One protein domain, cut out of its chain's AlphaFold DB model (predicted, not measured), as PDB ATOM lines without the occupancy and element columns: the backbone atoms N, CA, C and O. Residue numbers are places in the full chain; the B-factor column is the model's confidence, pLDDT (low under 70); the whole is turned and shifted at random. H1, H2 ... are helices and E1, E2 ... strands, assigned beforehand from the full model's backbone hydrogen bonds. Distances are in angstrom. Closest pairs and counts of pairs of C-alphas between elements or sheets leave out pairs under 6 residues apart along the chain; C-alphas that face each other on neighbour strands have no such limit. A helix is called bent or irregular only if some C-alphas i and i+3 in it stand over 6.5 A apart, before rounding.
ATOM      1  N   PHE A  43     154.646  96.989 145.088       91.44
ATOM      2  CA  PHE A  43     154.668  98.049 146.093       91.44
ATOM      3  C   PHE A  43     153.777  99.212 145.679       91.44
ATOM      4  O   PHE A  43     153.716  99.555 144.501       91.44
ATOM      5  N   VAL A  44     153.099  99.833 146.641       89.44
ATOM      6  CA  VAL A  44     152.228 100.994 146.411       89.44
ATOM      7  C   VAL A  44     152.452 102.058 147.476       89.44
ATOM      8  O   VAL A  44     152.623 101.732 148.649       89.44
ATOM      9  N   LEU A  45     152.422 103.327 147.074       87.06
ATOM     10  CA  LEU A  45     152.389 104.473 147.985       87.06
ATOM     11  C   LEU A  45     150.931 104.911 148.164       87.06
ATOM     12  O   LEU A  45     150.272 105.276 147.189       87.06
ATOM     13  N   ALA A  46     150.418 104.854 149.392       83.75
ATOM     14  CA  ALA A  46     149.022 105.175 149.697       83.75
ATOM     15  C   ALA A  46     148.885 105.893 151.053       83.75
ATOM     16  O   ALA A  46     149.805 105.825 151.876       83.75
ATOM     17  N   PRO A  47     147.752 106.572 151.326       80.38
ATOM     18  CA  PRO A  47     147.524 107.210 152.620       80.38
ATOM     19  C   PRO A  47     147.593 106.207 153.783       80.38
ATOM     20  O   PRO A  47     147.081 105.096 153.700       80.38
ATOM     21  N   ALA A  48     148.137 106.613 154.927       76.94
ATOM     22  CA  ALA A  48     148.222 105.782 156.128       76.94
ATOM     23  C   ALA A  48     146.834 105.395 156.680       76.94
ATOM     24  O   ALA A  48     146.666 104.337 157.287       76.94
ATOM     25  N   SER A  49     145.822 106.241 156.452       65.62
ATOM     26  CA  SER A  49     144.423 105.995 156.828       65.62
ATOM     27  C   SER A  49     143.697 105.018 155.896       65.62
ATOM     28  O   SER A  49     142.599 104.574 156.223       65.62
ATOM     29  N   TYR A  50     144.295 104.654 154.757       60.62
ATOM     30  CA  TYR A  50     143.689 103.786 153.739       60.62
ATOM     31  C   TYR A  50     143.488 102.342 154.233       60.62
ATOM     32  O   TYR A  50     142.650 101.609 153.720       60.62
ATOM     33  N   MET A  51     144.188 101.954 155.303       52.84
ATOM     34  CA  MET A  51     144.045 100.658 155.973       52.84
ATOM     35  C   MET A  51     142.765 100.498 156.815       52.84
ATOM     36  O   MET A  51     142.606  99.472 157.464       52.84
ATOM     37  N   GLN A  52     141.863 101.484 156.878       47.22
ATOM     38  CA  GLN A  52     140.740 101.446 157.831       47.22
ATOM     39  C   GLN A  52     139.481 100.698 157.355       47.22
ATOM     40  O   GLN A  52     138.585 100.474 158.165       47.22
ATOM     41  N   TYR A  53     139.410 100.224 156.106       46.22
ATOM     42  CA  TYR A  53     138.336  99.319 155.663       46.22
ATOM     43  C   TYR A  53     138.752  97.846 155.805       46.22
ATOM     44  O   TYR A  53     138.792  97.090 154.844       46.22
ATOM     45  N   ILE A  54     139.060  97.436 157.036       45.38
ATOM     46  CA  ILE A  54     139.246  96.031 157.420       45.38
ATOM     47  C   ILE A  54     137.897  95.538 157.954       45.38
ATOM     48  O   ILE A  54     137.589  95.689 159.135       45.38
ATOM     49  N   GLN A  55     137.053  94.982 157.085       40.09
ATOM     50  CA  GLN A  55     136.025  94.038 157.525       40.09
ATOM     51  C   GLN A  55     136.584  92.638 157.270       40.09
ATOM     52  O   GLN A  55     136.791  92.276 156.118       40.09
ATOM     53  N   HIS A  56     136.800  91.882 158.352       44.34
ATOM     54  CA  HIS A  56     137.199  90.463 158.386       44.34
ATOM     55  C   HIS A  56     138.694  90.117 158.276       44.34
ATOM     56  O   HIS A  56     139.049  89.312 157.427       44.34
ATOM     57  N   ASP A  57     139.539  90.641 159.178       47.56
ATOM     58  CA  ASP A  57     140.900  90.136 159.510       47.56
ATOM     59  C   ASP A  57     141.910  89.929 158.358       47.56
ATOM     60  O   ASP A  57     143.052  89.540 158.592       47.56
ATOM     61  N   GLU A  58     141.549  90.283 157.130       49.25
ATOM     62  CA  GLU A  58     142.418  90.341 155.965       49.25
ATOM     63  C   GLU A  58     142.521  91.805 155.554       49.25
ATOM     64  O   GLU A  58     141.522  92.473 155.264       49.25
ATOM     65  N   ALA A  59     143.741  92.336 155.562       51.66
ATOM     66  CA  ALA A  59     144.012  93.697 155.141       51.66
ATOM     67  C   ALA A  59     143.904  93.774 153.608       51.66
ATOM     68  O   ALA A  59     144.894  93.800 152.885       51.66
ATOM     69  N   THR A  60     142.672  93.751 153.104       52.69
ATOM     70  CA  THR A  60     142.375  93.970 151.691       52.69
ATOM     71  C   THR A  60     142.503  95.460 151.431       52.69
ATOM     72  O   THR A  60     141.831  96.265 152.074       52.69
ATOM     73  N   LEU A  61     143.358  95.851 150.486       53.22
ATOM     74  CA  LEU A  61     143.359  97.227 150.015       53.22
ATOM     75  C   LEU A  61     142.025  97.460 149.289       53.22
ATOM     76  O   LEU A  61     141.848  97.006 148.161       53.22
ATOM     77  N   LEU A  62     141.067  98.099 149.968       49.97
ATOM     78  CA  LEU A  62     139.794  98.549 149.408       49.97
ATOM     79  C   LEU A  62     139.953 100.016 149.016       49.97
ATOM     80  O   LEU A  62     140.193 100.872 149.864       49.97
ATOM     81  N   ALA A  63     139.849 100.298 147.721       45.41
ATOM     82  CA  ALA A  63     139.936 101.641 147.189       45.41
ATOM     83  C   ALA A  63     138.781 102.445 147.748       45.41
ATOM     84  O   ALA A  63     137.627 102.238 147.366       45.41
ATOM     85  N   SER A  64     139.087 103.379 148.638       37.78
ATOM     86  CA  SER A  64     138.111 104.395 148.973       37.78
ATOM     87  C   SER A  64     138.010 105.350 147.785       37.78
ATOM     88  O   SER A  64     138.992 105.994 147.418       37.78
ATOM     89  N   GLU A  65     136.810 105.440 147.213       44.19
ATOM     90  CA  GLU A  65     136.295 106.627 146.510       44.19
ATOM     91  C   GLU A  65     137.024 107.063 145.217       44.19
ATOM     92  O   GLU A  65     136.726 108.122 144.673       44.19
ATOM     93  N   GLY A  66     137.937 106.260 144.666       46.28
ATOM     94  CA  GLY A  66     138.661 106.625 143.445       46.28
ATOM     95  C   GLY A  66     139.549 105.498 142.943       46.28
ATOM     96  O   GLY A  66     140.674 105.355 143.394       46.28
ATOM     97  N   ARG A  67     138.962 104.665 142.079       56.81
ATOM     98  CA  ARG A  67     139.551 103.674 141.156       56.81
ATOM     99  C   ARG A  67     140.984 103.224 141.508       56.81
ATOM    100  O   ARG A  67     141.952 103.914 141.230       56.81
ATOM    101  N   TYR A  68     141.116 101.989 142.000       52.25
ATOM    102  CA  TYR A  68     142.380 101.241 142.182       52.25
ATOM    103  C   TYR A  68     143.398 101.402 141.035       52.25
ATOM    104  O   TYR A  68     144.604 101.305 141.244       52.25
ATOM    105  N   GLU A  69     142.884 101.641 139.827       55.88
ATOM    106  CA  GLU A  69     143.620 101.936 138.600       55.88
ATOM    107  C   GLU A  69     144.496 103.205 138.681       55.88
ATOM    108  O   GLU A  69     145.313 103.409 137.789       55.88
ATOM    109  N   ASP A  70     144.372 104.036 139.723       69.56
ATOM    110  CA  ASP A  70     145.069 105.323 139.832       69.56
ATOM    111  C   ASP A  70     146.247 105.325 140.824       69.56
ATOM    112  O   ASP A  70     147.053 106.263 140.807       69.56
ATOM    113  N   LEU A  71     146.422 104.285 141.654       81.00
ATOM    114  CA  LEU A  71     147.580 104.204 142.558       81.00
ATOM    115  C   LEU A  71     148.828 103.714 141.819       81.00
ATOM    116  O   LEU A  71     148.738 102.785 141.010       81.00
ATOM    117  N   PRO A  72     149.991 104.369 141.991       88.12
ATOM    118  CA  PRO A  72     151.196 103.968 141.280       88.12
ATOM    119  C   PRO A  72     151.760 102.697 141.904       88.12
ATOM    120  O   PRO A  72     151.833 102.571 143.128       88.12
ATOM    121  N   VAL A  73     152.122 101.753 141.039       90.75
ATOM    122  CA  VAL A  73     152.698 100.466 141.418       90.75
ATOM    123  C   VAL A  73     154.184 100.454 141.083       90.75
ATOM    124  O   VAL A  73     154.589 100.854 139.992       90.75
ATOM    125  N   PHE A  74     154.990  99.955 142.016       92.56
ATOM    126  CA  PHE A  74     156.442  99.897 141.909       92.56
ATOM    127  C   PHE A  74     156.948  98.467 142.045       92.56
ATOM    128  O   PHE A  74     156.451  97.682 142.852       92.56
ATOM    129  N   CYS A  75     157.965  98.164 141.246       91.81
ATOM    130  CA  CYS A  75     158.628  96.864 141.149       91.81
ATOM    131  C   CYS A  75     159.531  96.569 142.367       91.81
ATOM    132  O   CYS A  75     159.822  95.412 142.679       91.81
ATOM    133  N   THR A  76     159.966  97.615 143.080       92.00
ATOM    134  CA  THR A  76     160.796  97.537 144.290       92.00
ATOM    135  C   THR A  76     160.309  98.523 145.354       92.00
ATOM    136  O   THR A  76     159.684  99.536 145.031       92.00
ATOM    137  N   GLU A  77     160.616  98.242 146.626       92.25
ATOM    138  CA  GLU A  77     160.313  99.162 147.730       92.25
ATOM    139  C   GLU A  77     161.048 100.495 147.556       92.25
ATOM    140  O   GLU A  77     160.456 101.554 147.740       92.25
ATOM    141  N   GLU A  78     162.315 100.448 147.142       93.19
ATOM    142  CA  GLU A  78     163.156 101.635 146.969       93.19
ATOM    143  C   GLU A  78     162.555 102.637 145.982       93.19
ATOM    144  O   GLU A  78     162.504 103.828 146.268       93.19
ATOM    145  N   MET A  79     162.001 102.172 144.858       92.75
ATOM    146  CA  MET A  79     161.320 103.056 143.905       92.75
ATOM    147  C   MET A  79     160.106 103.759 144.521       92.75
ATOM    148  O   MET A  79     159.887 104.944 144.268       92.75
ATOM    149  N   ALA A  80     159.333 103.047 145.344       92.00
ATOM    150  CA  ALA A  80     158.188 103.630 146.035       92.00
ATOM    151  C   ALA A  80     158.628 104.656 147.095       92.00
ATOM    152  O   ALA A  80     158.008 105.710 147.218       92.00
ATOM    153  N   ARG A  81     159.722 104.375 147.818       91.81
ATOM    154  CA  ARG A  81     160.313 105.278 148.820       91.81
ATOM    155  C   ARG A  81     160.895 106.538 148.198       91.81
ATOM    156  O   ARG A  81     160.613 107.624 148.682       91.81
ATOM    157  N   MET A  82     161.612 106.418 147.081       93.25
ATOM    158  CA  MET A  82     162.109 107.584 146.346       93.25
ATOM    159  C   MET A  82     160.966 108.510 145.915       93.25
ATOM    160  O   MET A  82     161.109 109.730 145.963       93.25
ATOM    161  N   LEU A  83     159.817 107.950 145.512       90.81
ATOM    162  CA  LEU A  83     158.646 108.767 145.208       90.81
ATOM    163  C   LEU A  83     158.073 109.438 146.462       90.81
ATOM    164  O   LEU A  83     157.768 110.625 146.407       90.81
ATOM    165  N   GLU A  84     157.912 108.697 147.560       91.19
ATOM    166  CA  GLU A  84     157.449 109.238 148.847       91.19
ATOM    167  C   GLU A  84     158.318 110.426 149.285       91.19
ATOM    168  O   GLU A  84     157.799 111.524 149.471       91.19
ATOM    169  N   GLU A  85     159.639 110.241 149.329       92.00
ATOM    170  CA  GLU A  85     160.612 111.269 149.711       92.00
ATOM    171  C   GLU A  85     160.561 112.495 148.797       92.00
ATOM    172  O   GLU A  85     160.567 113.631 149.277       92.00
ATOM    173  N   ARG A  86     160.475 112.288 147.475       93.19
ATOM    174  CA  ARG A  86     160.345 113.385 146.511       93.19
ATOM    175  C   ARG A  86     159.072 114.189 146.760       93.19
ATOM    176  O   ARG A  86     159.125 115.411 146.809       93.19
ATOM    177  N   LEU A  87     157.935 113.519 146.932       90.62
ATOM    178  CA  LEU A  87     156.660 114.201 147.136       90.62
ATOM    179  C   LEU A  87     156.582 114.907 148.498       90.62
ATOM    180  O   LEU A  87     155.953 115.960 148.605       90.62
ATOM    181  N   GLU A  88     157.217 114.364 149.539       90.88
ATOM    182  CA  GLU A  88     157.370 115.059 150.822       90.88
ATOM    183  C   GLU A  88     158.264 116.303 150.686       90.88
ATOM    184  O   GLU A  88     157.931 117.366 151.221       90.88
ATOM    185  N   HIS A  89     159.368 116.196 149.938       92.81
ATOM    186  CA  HIS A  89     160.266 117.316 149.646       92.81
ATOM    187  C   HIS A  89     159.563 118.434 148.867       92.81
ATOM    188  O   HIS A  89     159.704 119.607 149.211       92.81
ATOM    189  N   ASP A  90     158.759 118.061 147.871       94.31
ATOM    190  CA  ASP A  90     157.977 118.974 147.033       94.31
ATOM    191  C   ASP A  90     156.740 119.542 147.770       94.31
ATOM    192  O   ASP A  90     155.996 120.354 147.217       94.31
ATOM    193  N   HIS A  91     156.522 119.153 149.036       90.06
ATOM    194  CA  HIS A  91     155.363 119.511 149.865       90.06
ATOM    195  C   HIS A  91     154.005 119.079 149.282       90.06
ATOM    196  O   HIS A  91     152.961 119.622 149.649       90.06
ATOM    197  N   GLU A  92     154.009 118.077 148.405       87.88
ATOM    198  CA  GLU A  92     152.801 117.447 147.868       87.88
ATOM    199  C   GLU A  92     152.212 116.432 148.857       87.88
ATOM    200  O   GLU A  92     150.995 116.241 148.902       87.88
ATOM    201  N   LEU A  93     153.061 115.820 149.690       85.00
ATOM    202  CA  LEU A  93     152.661 114.928 150.774       85.00
ATOM    203  C   LEU A  93     153.060 115.487 152.142       85.00
ATOM    204  O   LEU A  93     154.156 116.011 152.336       85.00
ATOM    205  N   LEU A  94     152.158 115.347 153.117       83.88
ATOM    206  CA  LEU A  94     152.472 115.631 154.515       83.88
ATOM    207  C   LEU A  94     153.168 114.419 155.151       83.88
ATOM    208  O   LEU A  94     152.625 113.309 155.051       83.88
ATOM    209  N   PRO A  95     154.284 114.627 155.878       84.19
ATOM    210  CA  PRO A  95     155.017 113.541 156.509       84.19
ATOM    211  C   PRO A  95     154.151 112.660 157.407       84.19
ATOM    212  O   PRO A  95     153.362 113.146 158.223       84.19
ATOM    213  N   GLY A  96     154.306 111.344 157.259       80.69
ATOM    214  CA  GLY A  96     153.631 110.335 158.082       80.69
ATOM    215  C   GLY A  96     152.148 110.097 157.767       80.69
ATOM    216  O   GLY A  96     151.548 109.195 158.361       80.69
ATOM    217  N   LEU A  97     151.552 110.855 156.836       79.44
ATOM    218  CA  LEU A  97     150.186 110.615 156.351       79.44
ATOM    219  C   LEU A  97     150.119 109.622 155.192       79.44
ATOM    220  O   LEU A  97     149.022 109.208 154.829       79.44
ATOM    221  N   TRP A  98     151.259 109.238 154.630       84.75
ATOM    222  CA  TRP A  98     151.397 108.277 153.541       84.75
ATOM    223  C   TRP A  98     152.428 107.222 153.922       84.75
ATOM    224  O   TRP A  98     153.217 107.440 154.843       84.75
ATOM    225  N   ARG A  99     152.320 106.038 153.312       85.38
ATOM    226  CA  ARG A  99     153.221 104.908 153.547       85.38
ATOM    227  C   ARG A  99     153.361 104.055 152.297       85.38
ATOM    228  O   ARG A  99     152.409 103.895 151.529       85.38
ATOM    229  N   VAL A 100     154.530 103.437 152.160       88.62
ATOM    230  CA  VAL A 100     154.752 102.344 151.212       88.62
ATOM    231  C   VAL A 100     154.215 101.032 151.784       88.62
ATOM    232  O   VAL A 100     154.524 100.654 152.915       88.62
ATOM    233  N   TYR A 101     153.437 100.324 150.973       86.25
ATOM    234  CA  TYR A 101     152.874  99.014 151.276       86.25
ATOM    235  C   TYR A 101     153.367  97.970 150.285       86.25
ATOM    236  O   TYR A 101     153.514  98.263 149.100       86.25
ATOM    237  N   ARG A 102     153.545  96.734 150.760       88.62
ATOM    238  CA  ARG A 102     153.777  95.562 149.914       88.62
ATOM    239  C   ARG A 102     152.471  94.795 149.738       88.62
ATOM    240  O   ARG A 102     151.778  94.535 150.719       88.62
ATOM    241  N   LEU A 103     152.155  94.421 148.505       85.44
ATOM    242  CA  LEU A 103     150.963  93.655 148.154       85.44
ATOM    243  C   LEU A 103     151.314  92.203 147.825       85.44
ATOM    244  O   LEU A 103     152.405  91.905 147.333       85.44
ATOM    245  N   GLU A 104     150.373  91.307 148.095       84.94
ATOM    246  CA  GLU A 104     150.401  89.930 147.618       84.94
ATOM    247  C   GLU A 104     150.012  89.875 146.137       84.94
ATOM    248  O   GLU A 104     149.009  90.457 145.730       84.94
ATOM    249  N   GLY A 105     150.799  89.166 145.329       85.19
ATOM    250  CA  GLY A 105     150.506  88.967 143.913       85.19
ATOM    251  C   GLY A 105     151.733  88.605 143.085       85.19
ATOM    252  O   GLY A 105     152.857  88.550 143.591       85.19
ATOM    253  N   VAL A 106     151.496  88.370 141.796       88.38
ATOM    254  CA  VAL A 106     152.511  88.091 140.775       88.38
ATOM    255  C   VAL A 106     152.542  89.266 139.808       88.38
ATOM    256  O   VAL A 106     151.522  89.606 139.213       88.38
ATOM    257  N   TRP A 107     153.702  89.903 139.645       89.94
ATOM    258  CA  TRP A 107     153.839  91.138 138.866       89.94
ATOM    259  C   TRP A 107     153.261  91.009 137.449       89.94
ATOM    260  O   TRP A 107     152.450  91.825 137.016       89.94
ATOM    261  N   GLU A 108     153.623  89.944 136.742       89.00
ATOM    262  CA  GLU A 108     153.227  89.691 135.358       89.00
ATOM    263  C   GLU A 108     151.717  89.454 135.198       89.00
ATOM    264  O   GLU A 108     151.149  89.736 134.136       89.00
ATOM    265  N   GLU A 109     151.064  88.952 136.247       88.19
ATOM    266  CA  GLU A 109     149.644  88.601 136.245       88.19
ATOM    267  C   GLU A 109     148.765  89.740 136.757       88.19
ATOM    268  O   GLU A 109     147.699  89.995 136.194       88.19
ATOM    269  N   ASP A 110     149.219  90.436 137.799       86.19
ATOM    270  CA  ASP A 110     148.415  91.361 138.596       86.19
ATOM    271  C   ASP A 110     148.698  92.834 138.287       86.19
ATOM    272  O   ASP A 110     147.908  93.698 138.675       86.19
ATOM    273  N   VAL A 111     149.771  93.142 137.552       87.56
ATOM    274  CA  VAL A 111     150.180  94.511 137.216       87.56
ATOM    275  C   VAL A 111     150.080  94.759 135.709       87.56
ATOM    276  O   VAL A 111     150.283  93.881 134.863       87.56
ATOM    277  N   VAL A 112     149.686  95.974 135.339       89.31
ATOM    278  CA  VAL A 112     149.617  96.430 133.948       89.31
ATOM    279  C   VAL A 112     150.373  97.740 133.790       89.31
ATOM    280  O   VAL A 112     150.243  98.648 134.606       89.31
ATOM    281  N   GLU A 113     151.168  97.829 132.729       90.44
ATOM    282  CA  GLU A 113     151.796  99.079 132.312       90.44
ATOM    283  C   GLU A 113     150.763  99.932 131.565       90.44
ATOM    284  O   GLU A 113     150.223  99.504 130.543       90.44
ATOM    285  N   VAL A 114     150.460 101.119 132.093       88.69
ATOM    286  CA  VAL A 114     149.473 102.051 131.515       88.69
ATOM    287  C   VAL A 114     150.119 103.104 130.620       88.69
ATOM    288  O   VAL A 114     149.503 103.569 129.661       88.69
ATOM    289  N   ARG A 115     151.375 103.455 130.906       88.12
ATOM    290  CA  ARG A 115     152.273 104.269 130.077       88.12
ATOM    291  C   ARG A 115     153.694 103.734 130.248       88.12
ATOM    292  O   ARG A 115     153.932 103.065 131.248       88.12
ATOM    293  N   PRO A 116     154.630 104.027 129.326       88.88
ATOM    294  CA  PRO A 116     156.026 103.646 129.506       88.88
ATOM    295  C   PRO A 116     156.543 104.087 130.880       88.88
ATOM    296  O   PRO A 116     156.613 105.285 131.146       88.88
ATOM    297  N   GLY A 117     156.863 103.131 131.749       86.75
ATOM    298  CA  GLY A 117     157.346 103.431 133.099       86.75
ATOM    299  C   GLY A 117     156.269 103.689 134.168       86.75
ATOM    300  O   GLY A 117     156.608 104.045 135.293       86.75
ATOM    301  N   GLU A 118     154.981 103.539 133.848       88.06
ATOM    302  CA  GLU A 118     153.871 103.717 134.789       88.06
ATOM    303  C   GLU A 118     153.045 102.435 134.893       88.06
ATOM    304  O   GLU A 118     152.477 101.962 133.904       88.06
ATOM    305  N   TRP A 119     152.911 101.907 136.109       89.50
ATOM    306  CA  TRP A 119     152.216 100.648 136.369       89.50
ATOM    307  C   TRP A 119     151.069 100.804 137.353       89.50
ATOM    308  O   TRP A 119     151.141 101.613 138.279       89.50
ATOM    309  N   ARG A 120     150.024  99.994 137.155       88.50
ATOM    310  CA  ARG A 120     148.795  99.955 137.959       88.50
ATOM    311  C   ARG A 120     148.384  98.522 138.270       88.50
ATOM    312  O   ARG A 120     148.717  97.595 137.531       88.50
ATOM    313  N   MET A 121     147.597  98.357 139.330       86.06
ATOM    314  CA  MET A 121     146.978  97.076 139.659       86.06
ATOM    315  C   MET A 121     145.869  96.741 138.658       86.06
ATOM    316  O   MET A 121     145.021  97.577 138.355       86.06
ATOM    317  N   ARG A 122     145.836  95.493 138.182       82.75
ATOM    318  CA  ARG A 122     144.733  94.955 137.368       82.75
ATOM    319  C   ARG A 122     143.528  94.560 138.208       82.75
ATOM    320  O   ARG A 122     142.405  94.539 137.709       82.75
TER     321      ARG A 122
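Overview. This is residues 43 to 122 of the 133 residues of an uncharacterized protein of Bilophila wadsworthia (strain 3_1_6) (UniProt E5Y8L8). A two-stranded sheet, E1 and E2, makes the core; the long helix H2 packs on it, touching both strands, and a separate small hairpin, E3 and E4, lies beyond one side. A long stretch without named elements, residues 53 to 76, loops out on the side away from H2 before returning to it. The printed part has 80 residues, with named elements in the order E1 H1 H2 E2 H3 E3 E4; both sheets, E1 - E2 and E3 - E4, are antiparallel and the class is mixed, helices and strands. The whole is compact, radius of gyration of the C-alphas 12.8 A, with a rounded outline spanning 35 by 31 by 22 A.

Arrangement. E1, residues 43 to 47, and E2, residues 98 to 103, are antiparallel at 143 degrees; N 44 and O 101 are 2.9 A apart. Residues 43 to 44 also pair antiparallel with residues 73 to 74. The closest C-alphas of H2, residues 77 to 89, and E2 are those of Ala 80 and Val 100, 6.3 A. The hairpin of E3, residues 111 to 115, and E4, residues 118 to 121, has N 114 and O 118 at 2.8 A; E4 is apart from E2. H2 has every O i to N i+4 pair within hydrogen-bond range; H1, residues 48 to 52, has 0 of 1, and 1 of 2 O i to N i+3 pairs; H3, residues 107 to 110, is too short for O i to N i+4 pairs.

Along the chain. E1 begins at C-alpha 43 (154.668, 98.049, 146.093). H1 is only just irregular: C-alphas 48 and 51 are 6.6 A apart. H2 is 18.3 A long and E2 15.6 A. E4 ends at C-alpha 121 (146.978, 97.076, 139.659).

Size, cuts and confidence. The C-alphas farthest apart, His 56 and Asp 90, are 37.1 A apart. The printed part has no cut. The link from H1 to H2 is long, 24 residues. Residues 49 to 70 have pLDDT under 70.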